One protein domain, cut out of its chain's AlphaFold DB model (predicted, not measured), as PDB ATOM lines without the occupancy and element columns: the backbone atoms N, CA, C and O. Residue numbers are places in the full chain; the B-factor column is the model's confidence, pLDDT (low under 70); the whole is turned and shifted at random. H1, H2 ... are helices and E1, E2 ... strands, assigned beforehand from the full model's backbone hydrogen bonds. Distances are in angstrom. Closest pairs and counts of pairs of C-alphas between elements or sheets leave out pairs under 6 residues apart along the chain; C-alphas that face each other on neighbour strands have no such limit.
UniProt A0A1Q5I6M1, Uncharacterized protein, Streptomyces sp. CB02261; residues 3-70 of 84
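AT A GLANCE: This is residues 3 to 70 of the 84 residues of an uncharacterized protein of Streptomyces sp. CB02261 (UniProt A0A1Q5I6M1). A ribbon of two antiparallel strands, E1 and E2, makes the middle of a flat domain; the long helix H3 folds back from the end of E2 past E1, and residues 64 to 70, of which 64 to 69 belong to H3, stick out. The short helix H1 lies nearer to E2, away from H3, and the loops of residues 23 to 45, with the small helix H2 among them, make one end of the flat shape. The printed part has 68 residues, with the named elements in the order H1, E1, H2, E2, H3; the class is mixed, helices and strands. It is only just loose, close to compact, with a radius of gyration of the C-alphas of 13.4 A and spans of 36 by 32 by 11 A.

IN THESE COORDINATES: H1, residues 3 to 8, begins with C-alpha 3 at (22.042, -3.382, 116.737). E1, residues 17 to 22, is 16.0 A long from first to last C-alpha. H2 is residues 33 to 36. E2, residues 46 to 51, is 16.2 A long. H3, residues 52 to 69, is 25.5 A long and ends with C-alpha 69 at (8.177, 12.270, 138.446).

HOW THE PARTS SIT: E1 and E2 are antiparallel at 148 degrees, with N 18 and O 50 2.9 A apart and N 46 and O 22 2.8 A apart, both within hydrogen-bond range. The closest C-alphas of H1 and E2 are those of Cys 4 and Val 47, 5.9 A apart. The closest C-alphas of E1 and H3 are those of Lys 17 and Gly 52, 4.7 A apart. H1, H2 and H3 are apart from each other. In H1 and H3 every O i to N i+4 pair is within hydrogen-bond range; H2 is too short for such a pair.

THE WHOLE: The C-alphas of Gly 15 and Val 38 are the two farthest apart, at 37.5 A. The printed part has no cut. The link from E2 to H3 is tight, and no link is long. The mean pLDDT of the printed part is 95.5, and no printed residue is under 70.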
ATOM      1  N   GLU A   3      21.243  -4.468 117.318       93.56
ATOM      2  CA  GLU A   3      22.042  -3.382 116.737       93.56
ATOM      3  C   GLU A   3      23.460  -3.322 117.331       93.56
ATOM      4  O   GLU A   3      24.417  -3.200 116.572       93.56
ATOM      5  N   CYS A   4      23.664  -3.563 118.635       95.31
ATOM      6  CA  CYS A   4      25.033  -3.714 119.159       95.31
ATOM      7  C   CYS A   4      25.801  -4.860 118.487       95.31
ATOM      8  O   CYS A   4      26.961  -4.684 118.125       95.31
ATOM      9  N   THR A   5      25.161  -6.009 118.251       96.38
ATOM     10  CA  THR A   5      25.795  -7.102 117.498       96.38
ATOM     11  C   THR A   5      26.148  -6.680 116.071       96.38
ATOM     12  O   THR A   5      27.212  -7.048 115.574       96.38
ATOM     13  N   ARG A   6      25.286  -5.893 115.419       94.81
ATOM     14  CA  ARG A   6      25.496  -5.396 114.054       94.81
ATOM     15  C   ARG A   6      26.684  -4.436 113.946       94.81
ATOM     16  O   ARG A   6      27.445  -4.554 112.992       94.81
ATOM     17  N   TYR A   7      26.831  -3.501 114.886       95.69
ATOM     18  CA  TYR A   7      27.843  -2.439 114.811       95.69
ATOM     19  C   TYR A   7      29.155  -2.773 115.533       95.69
ATOM     20  O   TYR A   7      30.212  -2.307 115.117       95.69
ATOM     21  N   TRP A   8      29.102  -3.595 116.584       96.56
ATOM     22  CA  TRP A   8      30.242  -3.868 117.471       96.56
ATOM     23  C   TRP A   8      30.652  -5.345 117.520       96.56
ATOM     24  O   TRP A   8      31.644  -5.683 118.161       96.56
ATOM     25  N   GLY A   9      29.924  -6.225 116.824       97.00
ATOM     26  CA  GLY A   9      30.206  -7.658 116.756       97.00
ATOM     27  C   GLY A   9      29.532  -8.474 117.861       97.00
ATOM     28  O   GLY A   9      28.990  -7.951 118.833       97.00
ATOM     29  N   ALA A  10      29.544  -9.801 117.708       96.25
ATOM     30  CA  ALA A  10      28.892 -10.719 118.650       96.25
ATOM     31  C   ALA A  10      29.511 -10.688 120.058       96.25
ATOM     32  O   ALA A  10      28.842 -11.030 121.028       96.25
ATOM     33  N   ASN A  11      30.761 -10.245 120.168       97.00
ATOM     34  CA  ASN A  11      31.526 -10.181 121.403       97.00
ATOM     35  C   ASN A  11      31.500  -8.783 122.056       97.00
ATOM     36  O   ASN A  11      32.342  -8.471 122.890       97.00
ATOM     37  N   TYR A  12      30.534  -7.925 121.705       96.94
ATOM     38  CA  TYR A  12      30.428  -6.568 122.264       96.94
ATOM     39  C   TYR A  12      30.310  -6.532 123.799       96.94
ATOM     40  O   TYR A  12      30.607  -5.507 124.410       96.94
ATOM     41  N   THR A  13      29.887  -7.637 124.418       96.94
ATOM     42  CA  THR A  13      29.771  -7.810 125.873       96.94
ATOM     43  C   THR A  13      31.092  -8.165 126.563       96.94
ATOM     44  O   THR A  13      31.144  -8.225 127.793       96.94
ATOM     45  N   ASP A  14      32.161  -8.423 125.804       97.44
ATOM     46  CA  ASP A  14      33.477  -8.762 126.345       97.44
ATOM     47  C   ASP A  14      33.957  -7.703 127.345       97.44
ATOM     48  O   ASP A  14      33.807  -6.494 127.146       97.44
ATOM     49  N   GLY A  15      34.556  -8.168 128.443       95.56
ATOM     50  CA  GLY A  15      34.980  -7.288 129.531       95.56
ATOM     51  C   GLY A  15      33.826  -6.764 130.394       95.56
ATOM     52  O   GLY A  15      34.000  -5.760 131.078       95.56
ATOM     53  N   GLY A  16      32.664  -7.428 130.372       97.12
ATOM     54  CA  GLY A  16      31.516  -7.074 131.211       97.12
ATOM     55  C   GLY A  16      30.794  -5.819 130.728       97.12
ATOM     56  O   GLY A  16      30.343  -5.016 131.545       97.12
ATOM     57  N   LYS A  17      30.740  -5.618 129.410       98.06
ATOM     58  CA  LYS A  17      30.021  -4.504 128.792       98.06
ATOM     59  C   LYS A  17      28.568  -4.860 128.514       98.06
ATOM     60  O   LYS A  17      28.224  -6.021 128.302       98.06
ATOM     61  N   GLU A  18      27.742  -3.833 128.439       97.62
ATOM     62  CA  GLU A  18      26.341  -3.912 128.050       97.62
ATOM     63  C   GLU A  18      26.059  -2.926 126.917       97.62
ATOM     64  O   GLU A  18      26.818  -1.980 126.701       97.62
ATOM     65  N   CYS A  19      24.994  -3.185 126.158       97.00
ATOM     66  CA  CYS A  19      24.564  -2.295 125.086       97.00
ATOM     67  C   CYS A  19      23.753  -1.150 125.689       97.00
ATOM     68  O   CYS A  19      22.669  -1.404 126.210       97.00
ATOM     69  N   ASP A  20      24.278   0.068 125.620       97.38
ATOM     70  CA  ASP A  20      23.517   1.279 125.913       97.38
ATOM     71  C   ASP A  20      22.836   1.799 124.639       97.38
ATOM     72  O   ASP A  20      23.379   1.653 123.537       97.38
ATOM     73  N   GLU A  21      21.650   2.385 124.801       96.06
ATOM     74  CA  GLU A  21      20.783   2.867 123.722       96.06
ATOM     75  C   GLU A  21      20.375   4.323 123.970       96.06
ATOM     76  O   GLU A  21      19.850   4.654 125.035       96.06
ATOM     77  N   PHE A  22      20.547   5.179 122.957       95.56
ATOM     78  CA  PHE A  22      20.033   6.550 122.984       95.56
ATOM     79  C   PHE A  22      19.357   6.943 121.657       95.56
ATOM     80  O   PHE A  22      20.010   6.858 120.610       95.56
ATOM     81  N   PRO A  23      18.106   7.446 121.668       95.94
ATOM     82  CA  PRO A  23      17.224   7.627 122.831       95.94
ATOM     83  C   PRO A  23      16.880   6.312 123.551       95.94
ATOM     84  O   PRO A  23      17.039   5.229 122.989       95.94
ATOM     85  N   PHE A  24      16.472   6.401 124.820       95.94
ATOM     86  CA  PHE A  24      16.310   5.222 125.675       95.94
ATOM     87  C   PHE A  24      15.220   4.285 125.145       95.94
ATOM     88  O   PHE A  24      14.154   4.741 124.732       95.94
ATOM     89  N   ALA A  25      15.428   2.970 125.254       93.81
ATOM     90  CA  ALA A  25      14.473   1.954 124.793       93.81
ATOM     91  C   ALA A  25      13.057   2.093 125.388       93.81
ATOM     92  O   ALA A  25      12.088   1.617 124.807       93.81
ATOM     93  N   THR A  26      12.930   2.741 126.549       93.19
ATOM     94  CA  THR A  26      11.656   2.993 127.236       93.19
ATOM     95  C   THR A  26      10.944   4.270 126.773       93.19
ATOM     96  O   THR A  26      10.000   4.692 127.429       93.19
ATOM     97  N   THR A  27      11.429   4.937 125.723       94.00
ATOM     98  CA  THR A  27      10.850   6.174 125.169       94.00
ATOM     99  C   THR A  27      10.315   5.931 123.762       94.00
ATOM    100  O   THR A  27      10.784   5.023 123.070       94.00
ATOM    101  N   TYR A  28       9.356   6.748 123.320       93.50
ATOM    102  CA  TYR A  28       8.809   6.663 121.960       93.50
ATOM    103  C   TYR A  28       9.856   6.960 120.887       93.50
ATOM    104  O   TYR A  28       9.743   6.471 119.771       93.50
ATOM    105  N   GLU A  29      10.901   7.709 121.222       93.44
ATOM    106  CA  GLU A  29      12.023   8.033 120.346       93.44
ATOM    107  C   GLU A  29      13.101   6.932 120.318       93.44
ATOM    108  O   GLU A  29      14.086   7.049 119.587       93.44
ATOM    109  N   GLY A  30      12.947   5.877 121.129       94.00
ATOM    110  CA  GLY A  30      13.907   4.787 121.288       94.00
ATOM    111  C   GLY A  30      13.852   3.722 120.188       94.00
ATOM    112  O   GLY A  30      13.391   3.939 119.068       94.00
ATOM    113  N   SER A  31      14.319   2.512 120.503       92.25
ATOM    114  CA  SER A  31      14.492   1.442 119.509       92.25
ATOM    115  C   SER A  31      13.202   0.937 118.852       92.25
ATOM    116  O   SER A  31      13.255   0.404 117.739       92.25
ATOM    117  N   ALA A  32      12.050   1.171 119.481       91.31
ATOM    118  CA  ALA A  32      10.727   0.872 118.940       91.31
ATOM    119  C   ALA A  32      10.063   2.063 118.215       91.31
ATOM    120  O   ALA A  32       8.908   1.948 117.821       91.31
ATOM    121  N   ALA A  33      10.756   3.188 117.984       93.50
ATOM    122  CA  ALA A  33      10.140   4.414 117.454       93.50
ATOM    123  C   ALA A  33       9.321   4.212 116.171       93.50
ATOM    124  O   ALA A  33       8.208   4.717 116.046       93.50
ATOM    125  N   SER A  34       9.818   3.391 115.243       93.06
ATOM    126  CA  SER A  34       9.117   3.084 113.988       93.06
ATOM    127  C   SER A  34       7.798   2.306 114.152       93.06
ATOM    128  O   SER A  34       7.078   2.119 113.174       93.06
ATOM    129  N   GLU A  35       7.503   1.786 115.349       92.31
ATOM    130  CA  GLU A  35       6.214   1.161 115.680       92.31
ATOM    131  C   GLU A  35       5.145   2.207 116.037       92.31
ATOM    132  O   GLU A  35       3.954   1.935 115.885       92.31
ATOM    133  N   PHE A  36       5.567   3.405 116.455       90.06
ATOM    134  CA  PHE A  36       4.697   4.487 116.920       90.06
ATOM    135  C   PHE A  36       4.634   5.672 115.948       90.06
ATOM    136  O   PHE A  36       3.614   6.355 115.893       90.06
ATOM    137  N   ASP A  37       5.678   5.887 115.140       91.00
ATOM    138  CA  ASP A  37       5.716   6.911 114.092       91.00
ATOM    139  C   ASP A  37       6.197   6.323 112.754       91.00
ATOM    140  O   ASP A  37       7.346   5.905 112.588       91.00
ATOM    141  N   VAL A  38       5.303   6.328 111.761       91.81
ATOM    142  CA  VAL A  38       5.558   5.817 110.404       91.81
ATOM    143  C   VAL A  38       6.557   6.661 109.609       91.81
ATOM    144  O   VAL A  38       7.029   6.219 108.560       91.81
ATOM    145  N   HIS A  39       6.861   7.873 110.072       93.38
ATOM    146  CA  HIS A  39       7.826   8.773 109.451       93.38
ATOM    147  C   HIS A  39       9.251   8.581 109.985       93.38
ATOM    148  O   HIS A  39      10.188   9.129 109.403       93.38
ATOM    149  N   VAL A  40       9.436   7.788 111.046       92.25
ATOM    150  CA  VAL A  40      10.756   7.485 111.609       92.25
ATOM    151  C   VAL A  40      11.370   6.271 110.915       92.25
ATOM    152  O   VAL A  40      10.749   5.216 110.762       92.25
ATOM    153  N   GLU A  41      12.635   6.397 110.508       91.44
ATOM    154  CA  GLU A  41      13.387   5.274 109.954       91.44
ATOM    155  C   GLU A  41      13.628   4.185 111.011       91.44
ATOM    156  O   GLU A  41      13.983   4.450 112.162       91.44
ATOM    157  N   LYS A  42      13.479   2.917 110.609       89.88
ATOM    158  CA  LYS A  42      13.760   1.780 111.493       89.88
ATOM    159  C   LYS A  42      15.220   1.795 111.938       89.88
ATOM    160  O   LYS A  42      16.121   1.850 111.102       89.88
ATOM    161  N   ASN A  43      15.445   1.572 113.230       89.50
ATOM    162  CA  ASN A  43      16.771   1.566 113.857       89.50
ATOM    163  C   ASN A  43      17.479   2.933 113.870       89.50
ATOM    164  O   ASN A  43      18.706   2.984 113.894       89.50
ATOM    165  N   ASN A  44      16.726   4.037 113.860       91.00
ATOM    166  CA  ASN A  44      17.281   5.386 113.980       91.00
ATOM    167  C   ASN A  44      17.587   5.762 115.445       91.00
ATOM    168  O   ASN A  44      16.994   6.679 116.004       91.00
ATOM    169  N   PHE A  45      18.497   5.022 116.076       93.56
ATOM    170  CA  PHE A  45      18.993   5.274 117.430       93.56
ATOM    171  C   PHE A  45      20.468   4.864 117.528       93.56
ATOM    172  O   PHE A  45      20.977   4.082 116.722       93.56
ATOM    173  N   SER A  46      21.177   5.411 118.510       95.44
ATOM    174  CA  SER A  46      22.590   5.112 118.751       95.44
ATOM    175  C   SER A  46      22.750   3.930 119.696       95.44
ATOM    176  O   SER A  46      21.992   3.793 120.653       95.44
ATOM    177  N   VAL A  47      23.782   3.117 119.452       97.25
ATOM    178  CA  VAL A  47      24.190   2.029 120.346       97.25
ATOM    179  C   VAL A  47      25.675   2.086 120.671       97.25
ATOM    180  O   VAL A  47      26.508   2.242 119.770       97.25
ATOM    181  N   LEU A  48      26.021   1.898 121.944       97.19
ATOM    182  CA  LEU A  48      27.410   1.882 122.404       97.19
ATOM    183  C   LEU A  48      27.631   0.824 123.501       97.19
ATOM    184  O   LEU A  48      26.943   0.843 124.517       97.19
ATOM    185  N   PRO A  49      28.614  -0.088 123.348       98.06
ATOM    186  CA  PRO A  49      29.021  -0.983 124.419       98.06
ATOM    187  C   PRO A  49      29.765  -0.220 125.516       98.06
ATOM    188  O   PRO A  49      30.895   0.240 125.316       98.06
ATOM    189  N   VAL A  50      29.160  -0.140 126.693       98.12
ATOM    190  CA  VAL A  50      29.695   0.563 127.869       98.12
ATOM    191  C   VAL A  50      29.868  -0.413 129.039       98.12
ATOM    192  O   VAL A  50      29.266  -1.485 129.022       98.12
ATOM    193  N   PRO A  51      30.696  -0.115 130.060       98.50
ATOM    194  CA  PRO A  51      30.840  -0.994 131.222       98.50
ATOM    195  C   PRO A  51      29.491  -1.261 131.909       98.50
ATOM    196  O   PRO A  51      28.815  -0.321 132.327       98.50
ATOM    197  N   GLY A  52      29.115  -2.530 132.083       98.00
ATOM    198  CA  GLY A  52      27.779  -2.919 132.554       98.00
ATOM    199  C   GLY A  52      27.430  -2.376 133.939       98.00
ATOM    200  O   GLY A  52      26.317  -1.923 134.172       98.00
ATOM    201  N   ALA A  53      28.406  -2.288 134.848       98.12
ATOM    202  CA  ALA A  53      28.183  -1.678 136.162       98.12
ATOM    203  C   ALA A  53      27.755  -0.198 136.072       98.12
ATOM    204  O   ALA A  53      26.938   0.254 136.872       98.12
ATOM    205  N   GLN A  54      28.290   0.553 135.102       98.19
ATOM    206  CA  GLN A  54      27.907   1.950 134.874       98.19
ATOM    207  C   GLN A  54      26.550   2.035 134.174       98.19
ATOM    208  O   GLN A  54      25.713   2.835 134.583       98.19
ATOM    209  N   ASN A  55      26.317   1.169 133.184       97.94
ATOM    210  CA  ASN A  55      25.051   1.081 132.462       97.94
ATOM    211  C   ASN A  55      23.876   0.770 133.403       97.94
ATOM    212  O   ASN A  55      22.894   1.506 133.454       97.94
ATOM    213  N   GLY A  56      24.020  -0.260 134.241       97.94
ATOM    214  CA  GLY A  56      23.018  -0.631 135.235       97.94
ATOM    215  C   GLY A  56      22.788   0.457 136.287       97.94
ATOM    216  O   GLY A  56      21.647   0.717 136.667       97.94
ATOM    217  N   ALA A  57      23.843   1.147 136.736       98.31
ATOM    218  CA  ALA A  57      23.695   2.283 137.646       98.31
ATOM    219  C   ALA A  57      22.917   3.443 136.997       98.31
ATOM    220  O   ALA A  57      22.019   3.997 137.632       98.31
ATOM    221  N   ALA A  58      23.210   3.776 135.735       97.31
ATOM    222  CA  ALA A  58      22.480   4.792 134.978       97.31
ATOM    223  C   ALA A  58      21.009   4.397 134.761       97.31
ATOM    224  O   ALA A  58      20.117   5.208 135.008       97.31
ATOM    225  N   GLY A  59      20.741   3.135 134.408       97.44
ATOM    226  CA  GLY A  59      19.383   2.601 134.272       97.44
ATOM    227  C   GLY A  59      18.578   2.669 135.576       97.44
ATOM    228  O   GLY A  59      17.410   3.060 135.565       97.44
ATOM    229  N   ASN A  60      19.205   2.380 136.720       98.31
ATOM    230  CA  ASN A  60      18.568   2.523 138.032       98.31
ATOM    231  C   ASN A  60      18.222   3.985 138.354       98.31
ATOM    232  O   ASN A  60      17.145   4.258 138.885       98.31
ATOM    233  N   LEU A  61      19.105   4.931 138.017       97.50
ATOM    234  CA  LEU A  61      18.832   6.362 138.183       97.50
ATOM    235  C   LEU A  61      17.682   6.825 137.282       97.50
ATOM    236  O   LEU A  61      16.801   7.543 137.751       97.50
ATOM    237  N   LEU A  62      17.653   6.374 136.025       97.00
ATOM    238  CA  LEU A  62      16.578   6.675 135.081       97.00
ATOM    239  C   LEU A  62      15.230   6.116 135.560       97.00
ATOM    240  O   LEU A  62      14.233   6.833 135.584       97.00
ATOM    241  N   SER A  63      15.205   4.870 136.042       96.88
ATOM    242  CA  SER A  63      14.006   4.277 136.647       96.88
ATOM    243  C   SER A  63      13.549   5.048 137.893       96.88
ATOM    244  O   SER A  63      12.356   5.303 138.075       96.88
ATOM    245  N   GLY A  64      14.486   5.479 138.743       97.81
ATOM    246  CA  GLY A  64      14.194   6.348 139.883       97.81
ATOM    247  C   GLY A  64      13.580   7.685 139.459       97.81
ATOM    248  O   GLY A  64      12.600   8.122 140.063       97.81
ATOM    249  N   PHE A  65      14.103   8.299 138.394       97.00
ATOM    250  CA  PHE A  65      13.553   9.520 137.805       97.00
ATOM    251  C   PHE A  65      12.117   9.318 137.305       97.00
ATOM    252  O   PHE A  65      11.251  10.121 137.657       97.00
ATOM    253  N   TYR A  66      11.839   8.236 136.567       96.81
ATOM    254  CA  TYR A  66      10.483   7.924 136.101       96.81
ATOM    255  C   TYR A  66       9.498   7.792 137.263       96.81
ATOM    256  O   TYR A  66       8.443   8.425 137.261       96.81
ATOM    257  N   ASN A  67       9.875   7.047 138.304       96.56
ATOM    258  CA  ASN A  67       9.034   6.854 139.481       96.56
ATOM    259  C   ASN A  67       8.786   8.160 140.252       96.56
ATOM    260  O   ASN A  67       7.650   8.459 140.618       96.56
ATOM    261  N   ALA A  68       9.837   8.947 140.500       97.25
ATOM    262  CA  ALA A  68       9.737  10.182 141.278       97.25
ATOM    263  C   ALA A  68       8.878  11.250 140.585       97.25
ATOM    264  O   ALA A  68       8.182  12.007 141.263       97.25
ATOM    265  N   ASN A  69       8.901  11.285 139.250       95.75
ATOM    266  CA  ASN A  69       8.177  12.270 138.446       95.75
ATOM    267  C   ASN A  69       6.877  11.729 137.844       95.75
ATOM    268  O   ASN A  69       6.191  12.470 137.150       95.75
ATOM    269  N   ARG A  70       6.508  10.477 138.153       94.12
ATOM    270  CA  ARG A  70       5.288   9.816 137.658       94.12
ATOM    271  C   ARG A  70       5.201   9.786 136.129       94.12
ATOM    272  O   ARG A  70       4.125   9.977 135.580       94.12
TER     273      ARG A  70